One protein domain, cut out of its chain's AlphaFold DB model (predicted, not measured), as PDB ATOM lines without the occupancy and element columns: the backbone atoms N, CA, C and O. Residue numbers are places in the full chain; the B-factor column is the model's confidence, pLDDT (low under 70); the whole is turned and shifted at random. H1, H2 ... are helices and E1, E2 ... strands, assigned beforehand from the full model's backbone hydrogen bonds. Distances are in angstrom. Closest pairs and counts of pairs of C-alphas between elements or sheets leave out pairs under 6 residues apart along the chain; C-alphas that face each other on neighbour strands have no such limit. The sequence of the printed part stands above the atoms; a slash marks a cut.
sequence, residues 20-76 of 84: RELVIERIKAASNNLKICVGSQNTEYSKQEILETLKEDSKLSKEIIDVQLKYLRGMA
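AT A GLANCE: This is residues 20 to 76 of the 84 residues of an uncharacterized protein of Candidatus Shapirobacteria bacterium CG_4_8_14_3_um_filter_39_11 (UniProt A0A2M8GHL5). Two short helices, H1 and H2, stand side by side, and a longer third helix, H3, crosses H1 at a steep tilt with its residues 65 to 69, so that the centres of the three make a triangle. A small two-stranded hairpin, E1 and E2, leads straight into H2, and its turn lies far from the last residue of H3. The printed part has 57 residues with three named helices and two named strands, in the order H1, E1, E2, H2, H3; the sheet, in the order E1 - E2, is antiparallel, and the class is mostly helix. The whole is compact, with a radius of gyration of the C-alphas of 10.6 A, and spans 29 by 22 by 21 A.

HOW THE PARTS SIT: H1, residues 20 to 29, touches H2, residues 47 to 53, at a shallow tilt of 19 degrees, opposite ways; their closest C-alphas, those of Ile 24 and Leu 51, are 6.5 A apart. H1 also touches H3, residues 59 to 76, which meets it with residues 65 to 69 alone; the closest C-alphas, those of Val 23 and Ile 65, are 6.3 A apart. These two run the same way at a steep tilt of 69 degrees, only just short of about perpendicular. E1, residues 35 to 37, and E2, residues 44 to 46, form an antiparallel hairpin, with 147 degrees between their directions. N 36 and O 45 are 3.0 A apart and N 45 and O 36 are 2.9 A apart, both within hydrogen-bond range. The closest C-alphas of E1 and H2, those of Lys 35 and Lys 47, are 6.4 A apart. H2 and H3 only just touch, with 3 pairs of C-alphas within 8 A, made by residues 60 to 64 of H3 alone; the closest are those of Thr 53 and Ser 61, 5.7 A apart. They run opposite ways at a steep tilt of 51 degrees. The helix packing is only just mostly crossed, with one of the three touching pairs at a shallow tilt. H1 and E2 are apart, and so are H3 and both strands. In H1, H2 and H3 every O i to N i+4 pair is within hydrogen-bond range.

IN THESE COORDINATES: H1 begins at C-alpha 20, at (172.318, 196.497, 92.709), and measures 14.4 A from first to last C-alpha. E1 measures 6.8 A and E2 6.6 A. H2, 10.0 A long, begins at C-alpha 47, at (168.831, 208.440, 84.603). H3, 25.7 A long, ends at C-alpha 76, at (158.364, 188.746, 85.574).

THE WHOLE: The two C-alphas farthest apart, those of Gln 41 and Ala 76, are 29.2 A apart. The printed part has no cut. The links from H1 to E1, E2 to H2 and H2 to H3 are tight; the link from E1 to E2, six residues, is short but not tight, and no link is long. The mean pLDDT of the printed part is 90.4, and residues 40 to 41 are under 70.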
ATOM      1  N   ARG A  20     171.901 195.145  93.102       95.19
ATOM      2  CA  ARG A  20     172.318 196.497  92.709       95.19
ATOM      3  C   ARG A  20     172.786 196.525  91.257       95.19
ATOM      4  O   ARG A  20     172.365 197.408  90.514       95.19
ATOM      5  N   GLU A  21     173.613 195.569  90.846       96.25
ATOM      6  CA  GLU A  21     174.106 195.459  89.468       96.25
ATOM      7  C   GLU A  21     172.963 195.282  88.467       96.25
ATOM      8  O   GLU A  21     172.891 196.010  87.476       96.25
ATOM      9  N   LEU A  22     172.004 194.403  88.769       95.94
ATOM     10  CA  LEU A  22     170.808 194.216  87.949       95.94
ATOM     11  C   LEU A  22     170.027 195.524  87.766       95.94
ATOM     12  O   LEU A  22     169.597 195.857  86.658       95.94
ATOM     13  N   VAL A  23     169.846 196.281  88.850       95.69
ATOM     14  CA  VAL A  23     169.162 197.577  88.801       95.69
ATOM     15  C   VAL A  23     169.951 198.582  87.957       95.69
ATOM     16  O   VAL A  23     169.350 199.273  87.136       95.69
ATOM     17  N   ILE A  24     171.278 198.638  88.094       96.38
ATOM     18  CA  ILE A  24     172.141 199.506  87.280       96.38
ATOM     19  C   ILE A  24     171.976 199.191  85.788       96.38
ATOM     20  O   ILE A  24     171.723 200.105  85.000       96.38
ATOM     21  N   GLU A  25     172.064 197.921  85.393       96.94
ATOM     22  CA  GLU A  25     171.934 197.525  83.986       96.94
ATOM     23  C   GLU A  25     170.535 197.813  83.430       96.94
ATOM     24  O   GLU A  25     170.397 198.350  82.328       96.94
ATOM     25  N   ARG A  26     169.482 197.595  84.226       94.25
ATOM     26  CA  ARG A  26     168.112 197.983  83.854       94.25
ATOM     27  C   ARG A  26     167.989 199.486  83.608       94.25
ATOM     28  O   ARG A  26     167.322 199.902  82.662       94.25
ATOM     29  N   ILE A  27     168.587 200.317  84.462       94.94
ATOM     30  CA  ILE A  27     168.539 201.778  84.313       94.94
ATOM     31  C   ILE A  27     169.342 202.220  83.084       94.94
ATOM     32  O   ILE A  27     168.869 203.072  82.333       94.94
ATOM     33  N   LYS A  28     170.504 201.609  82.814       94.88
ATOM     34  CA  LYS A  28     171.290 201.861  81.592       94.88
ATOM     35  C   LYS A  28     170.512 201.525  80.319       94.88
ATOM     36  O   LYS A  28     170.561 202.316  79.377       94.88
ATOM     37  N   ALA A  29     169.781 200.411  80.312       94.75
ATOM     38  CA  ALA A  29     168.965 199.967  79.181       94.75
ATOM     39  C   ALA A  29     167.703 200.820  78.952       94.75
ATOM     40  O   ALA A  29     167.114 200.779  77.874       94.75
ATOM     41  N   ALA A  30     167.275 201.600  79.947       91.62
ATOM     42  CA  ALA A  30     166.113 202.466  79.824       91.62
ATOM     43  C   ALA A  30     166.387 203.698  78.944       91.62
ATOM     44  O   ALA A  30     167.532 204.116  78.745       91.62
ATOM     45  N   SER A  31     165.311 204.325  78.466       92.19
ATOM     46  CA  SER A  31     165.384 205.567  77.693       92.19
ATOM     47  C   SER A  31     166.081 206.697  78.463       92.19
ATOM     48  O   SER A  31     166.013 206.782  79.689       92.19
ATOM     49  N   ASN A  32     166.733 207.605  77.736       89.88
ATOM     50  CA  ASN A  32     167.451 208.744  78.321       89.88
ATOM     51  C   ASN A  32     166.523 209.774  78.979       89.88
ATOM     52  O   ASN A  32     166.973 210.546  79.817       89.88
ATOM     53  N   ASN A  33     165.235 209.771  78.633       90.56
ATOM     54  CA  ASN A  33     164.218 210.599  79.281       90.56
ATOM     55  C   ASN A  33     163.604 209.943  80.530       90.56
ATOM     56  O   ASN A  33     162.617 210.457  81.054       90.56
ATOM     57  N   LEU A  34     164.147 208.809  80.995       88.31
ATOM     58  CA  LEU A  34     163.698 208.180  82.230       88.31
ATOM     59  C   LEU A  34     163.870 209.157  83.394       88.31
ATOM     60  O   LEU A  34     164.977 209.622  83.678       88.31
ATOM     61  N   LYS A  35     162.764 209.384  84.097       87.44
ATOM     62  CA  LYS A  35     162.727 210.071  85.378       87.44
ATOM     63  C   LYS A  35     162.056 209.187  86.411       87.44
ATOM     64  O   LYS A  35     161.080 208.502  86.099       87.44
ATOM     65  N   ILE A  36     162.581 209.193  87.628       84.38
ATOM     66  CA  ILE A  36     162.004 208.454  88.750       84.38
ATOM     67  C   ILE A  36     161.782 209.423  89.902       84.38
ATOM     68  O   ILE A  36     162.716 210.095  90.326       84.38
ATOM     69  N   CYS A  37     160.563 209.453  90.435       84.19
ATOM     70  CA  CYS A  37     160.281 210.075  91.724       84.19
ATOM     71  C   CYS A  37     160.429 209.033  92.829       84.19
ATOM     72  O   CYS A  37     159.799 207.973  92.770       84.19
ATOM     73  N   VAL A  38     161.246 209.332  93.837       78.31
ATOM     74  CA  VAL A  38     161.461 208.450  94.991       78.31
ATOM     75  C   VAL A  38     161.143 209.210  96.273       78.31
ATOM     76  O   VAL A  38     161.624 210.321  96.485       78.31
ATOM     77  N   GLY A  39     160.322 208.600  97.129       72.12
ATOM     78  CA  GLY A  39     159.881 209.192  98.391       72.12
ATOM     79  C   GLY A  39     158.741 210.205  98.240       72.12
ATOM     80  O   GLY A  39     158.040 210.245  97.233       72.12
ATOM     81  N   SER A  40     158.532 211.009  99.285       68.50
ATOM     82  CA  SER A  40     157.442 211.993  99.386       68.50
ATOM     83  C   SER A  40     157.828 213.408  98.947       68.50
ATOM     84  O   SER A  40     156.979 214.294  98.941       68.50
ATOM     85  N   GLN A  41     159.097 213.646  98.598       67.00
ATOM     86  CA  GLN A  41     159.611 214.998  98.343       67.00
ATOM     87  C   GLN A  41     159.335 215.527  96.925       67.00
ATOM     88  O   GLN A  41     159.832 216.592  96.576       67.00
ATOM     89  N   ASN A  42     158.555 214.816  96.097       70.62
ATOM     90  CA  ASN A  42     158.315 215.166  94.685       70.62
ATOM     91  C   ASN A  42     159.607 215.454  93.891       70.62
ATOM     92  O   ASN A  42     159.587 216.183  92.902       70.62
ATOM     93  N   THR A  43     160.739 214.897  94.325       83.31
ATOM     94  CA  THR A  43     162.024 215.065  93.650       83.31
ATOM     95  C   THR A  43     162.121 214.052  92.519       83.31
ATOM     96  O   THR A  43     162.096 212.842  92.756       83.31
ATOM     97  N   GLU A  44     162.214 214.560  91.295       89.06
ATOM     98  CA  GLU A  44     162.502 213.773  90.101       89.06
ATOM     99  C   GLU A  44     164.010 213.567  89.971       89.06
ATOM    100  O   GLU A  44     164.767 214.533  89.995       89.06
ATOM    101  N   TYR A  45     164.431 212.322  89.768       89.88
ATOM    102  CA  TYR A  45     165.813 211.978  89.451       89.88
ATOM    103  C   TYR A  45     165.910 211.515  88.002       89.88
ATOM    104  O   TYR A  45     165.164 210.632  87.565       89.88
ATOM    105  N   SER A  46     166.841 212.102  87.259       93.69
ATOM    106  CA  SER A  46     167.224 211.661  85.923       93.69
ATOM    107  C   SER A  46     167.963 210.322  85.960       93.69
ATOM    108  O   SER A  46     168.509 209.900  86.983       93.69
ATOM    109  N   LYS A  47     168.037 209.661  84.802       93.94
ATOM    110  CA  LYS A  47     168.831 208.440  84.603       93.94
ATOM    111  C   LYS A  47     170.260 208.567  85.147       93.94
ATOM    112  O   LYS A  47     170.735 207.646  85.806       93.94
ATOM    113  N   GLN A  48     170.940 209.679  84.872       94.25
ATOM    114  CA  GLN A  48     172.314 209.915  85.315       94.25
ATOM    115  C   GLN A  48     172.399 210.033  86.842       94.25
ATOM    116  O   GLN A  48     173.194 209.322  87.450       94.25
ATOM    117  N   GLU A  49     171.534 210.839  87.461       93.56
ATOM    118  CA  GLU A  49     171.507 211.027  88.921       93.56
ATOM    119  C   GLU A  49     171.184 209.723  89.660       93.56
ATOM    120  O   GLU A  49     171.766 209.426  90.703       93.56
ATOM    121  N   ILE A  50     170.303 208.890  89.093       93.44
ATOM    122  CA  ILE A  50     170.018 207.554  89.624       93.44
ATOM    123  C   ILE A  50     171.281 206.690  89.593       93.44
ATOM    124  O   ILE A  50     171.617 206.050  90.587       93.44
ATOM    125  N   LEU A  51     171.990 206.662  88.460       94.81
ATOM    126  CA  LEU A  51     173.204 205.857  88.308       94.81
ATOM    127  C   LEU A  51     174.323 206.312  89.248       94.81
ATOM    128  O   LEU A  51     175.080 205.475  89.733       94.81
ATOM    129  N   GLU A  52     174.431 207.611  89.513       94.75
ATOM    130  CA  GLU A  52     175.364 208.148  90.505       94.75
ATOM    131  C   GLU A  52     174.959 207.754  91.923       94.75
ATOM    132  O   GLU A  52     175.769 207.176  92.646       94.75
ATOM    133  N   THR A  53     173.686 207.931  92.277       92.81
ATOM    134  CA  THR A  53     173.140 207.544  93.586       92.81
ATOM    135  C   THR A  53     173.353 206.056  93.884       92.81
ATOM    136  O   THR A  53     173.634 205.665  95.018       92.81
ATOM    137  N   LEU A  54     173.257 205.194  92.867       93.31
ATOM    138  CA  LEU A  54     173.466 203.750  92.997       93.31
ATOM    139  C   LEU A  54     174.932 203.346  93.219       93.31
ATOM    140  O   LEU A  54     175.180 202.172  93.497       93.31
ATOM    141  N   LYS A  55     175.904 204.258  93.135       92.31
ATOM    142  CA  LYS A  55     177.299 203.978  93.529       92.31
ATOM    143  C   LYS A  55     177.503 204.072  95.040       92.31
ATOM    144  O   LYS A  55     178.472 203.530  95.562       92.31
ATOM    145  N   GLU A  56     176.586 204.729  95.740       91.19
ATOM    146  CA  GLU A  56     176.663 204.963  97.177       91.19
ATOM    147  C   GLU A  56     175.826 203.936  97.954       91.19
ATOM    148  O   GLU A  56     174.826 203.406  97.460       91.19
ATOM    149  N   ASP A  57     176.205 203.664  99.206       88.25
ATOM    150  CA  ASP A  57     175.371 202.904 100.150       88.25
ATOM    151  C   ASP A  57     174.492 203.849 100.986       88.25
ATOM    152  O   ASP A  57     174.586 203.924 102.211       88.25
ATOM    153  N   SER A  58     173.640 204.618 100.304       90.38
ATOM    154  CA  SER A  58     172.729 205.585 100.926       90.38
ATOM    155  C   SER A  58     171.315 205.017 101.107       90.38
ATOM    156  O   SER A  58     170.930 204.032 100.469       90.38
ATOM    157  N   LYS A  59     170.499 205.644 101.966       90.31
ATOM    158  CA  LYS A  59     169.072 205.293 102.111       90.31
ATOM    159  C   LYS A  59     168.328 205.415 100.776       90.31
ATOM    160  O   LYS A  59     167.583 204.509 100.418       90.31
ATOM    161  N   LEU A  60     168.600 206.484 100.027       89.38
ATOM    162  CA  LEU A  60     168.015 206.712  98.708       89.38
ATOM    163  C   LEU A  60     168.395 205.596  97.721       89.38
ATOM    164  O   LEU A  60     167.526 205.081  97.023       89.38
ATOM    165  N   SER A  61     169.658 205.149  97.717       91.81
ATOM    166  CA  SER A  61     170.094 204.029  96.865       91.81
ATOM    167  C   SER A  61     169.304 202.742  97.139       91.81
ATOM    168  O   SER A  61     168.916 202.043  96.204       91.81
ATOM    169  N   LYS A  62     169.004 202.454  98.413       92.31
ATOM    170  CA  LYS A  62     168.230 201.275  98.832       92.31
ATOM    171  C   LYS A  62     166.781 201.375  98.376       92.31
ATOM    172  O   LYS A  62     166.266 200.422  97.807       92.31
ATOM    173  N   GLU A  63     166.160 202.540  98.552       91.44
ATOM    174  CA  GLU A  63     164.790 202.786  98.093       91.44
ATOM    175  C   GLU A  63     164.666 202.664  96.567       91.44
ATOM    176  O   GLU A  63     163.728 202.036  96.075       91.44
ATOM    177  N   ILE A  64     165.638 203.191  95.812       91.94
ATOM    178  CA  ILE A  64     165.700 203.018  94.353       91.94
ATOM    179  C   ILE A  64     165.771 201.530  93.998       91.94
ATOM    180  O   ILE A  64     164.985 201.068  93.169       91.94
ATOM    181  N   ILE A  65     166.686 200.777  94.619       93.75
ATOM    182  CA  ILE A  65     166.840 199.337  94.369       93.75
ATOM    183  C   ILE A  65     165.527 198.605  94.656       93.75
ATOM    184  O   ILE A  65     165.058 197.845  93.811       93.75
ATOM    185  N   ASP A  66     164.889 198.875  95.793       92.38
ATOM    186  CA  ASP A  66     163.646 198.215  96.191       92.38
ATOM    187  C   ASP A  66     162.501 198.485  95.204       92.38
ATOM    188  O   ASP A  66     161.803 197.554  94.786       92.38
ATOM    189  N   VAL A  67     162.326 199.738  94.772       91.19
ATOM    190  CA  VAL A  67     161.306 200.111  93.778       91.19
ATOM    191  C   VAL A  67     161.579 199.434  92.435       91.19
ATOM    192  O   VAL A  67     160.661 198.877  91.826       91.19
ATOM    193  N   GLN A  68     162.832 199.439  91.974       92.88
ATOM    194  CA  GLN A  68     163.199 198.823  90.699       92.88
ATOM    195  C   GLN A  68     163.054 197.300  90.730       92.88
ATOM    196  O   GLN A  68     162.527 196.720  89.782       92.88
ATOM    197  N   LEU A  69     163.421 196.641  91.828       94.44
ATOM    198  CA  LEU A  69     163.192 195.206  92.000       94.44
ATOM    199  C   LEU A  69     161.703 194.872  92.066       94.44
ATOM    200  O   LEU A  69     161.281 193.868  91.493       94.44
ATOM    201  N   LYS A  70     160.885 195.699  92.728       92.19
ATOM    202  CA  LYS A  70     159.426 195.529  92.733       92.19
ATOM    203  C   LYS A  70     158.858 195.620  91.317       92.19
ATOM    204  O   LYS A  70     158.045 194.778  90.942       92.19
ATOM    205  N   TYR A  71     159.319 196.591  90.528       91.25
ATOM    206  CA  TYR A  71     158.958 196.718  89.118       91.25
ATOM    207  C   TYR A  71     159.369 195.474  88.316       91.25
ATOM    208  O   TYR A  71     158.515 194.856  87.690       91.25
ATOM    209  N   LEU A  72     160.633 195.044  88.403       93.25
ATOM    210  CA  LEU A  72     161.146 193.852  87.709       93.25
ATOM    211  C   LEU A  72     160.375 192.576  88.082       93.25
ATOM    212  O   LEU A  72     160.029 191.790  87.205       93.25
ATOM    213  N   ARG A  73     160.051 192.384  89.368       94.44
ATOM    214  CA  ARG A  73     159.220 191.260  89.832       94.44
ATOM    215  C   ARG A  73     157.812 191.319  89.251       94.44
ATOM    216  O   ARG A  73     157.304 190.287  88.836       94.44
ATOM    217  N   GLY A  74     157.211 192.507  89.197       94.19
ATOM    218  CA  GLY A  74     155.905 192.712  88.571       94.19
ATOM    219  C   GLY A  74     155.912 192.433  87.065       94.19
ATOM    220  O   GLY A  74     154.934 191.903  86.548       94.19
ATOM    221  N   MET A  75     157.012 192.740  86.370       92.19
ATOM    222  CA  MET A  75     157.209 192.339  84.970       92.19
ATOM    223  C   MET A  75     157.294 190.825  84.829       92.19
ATOM    224  O   MET A  75     156.565 190.243  84.033       92.19
ATOM    225  N   ALA A  76     158.146 190.187  85.632       93.12
ATOM    226  CA  ALA A  76     158.364 188.746  85.574       93.12
ATOM    227  C   ALA A  76     157.102 187.940  85.917       93.12
ATOM    228  O   ALA A  76     156.863 186.895  85.321       93.12
TER     229      ALA A  76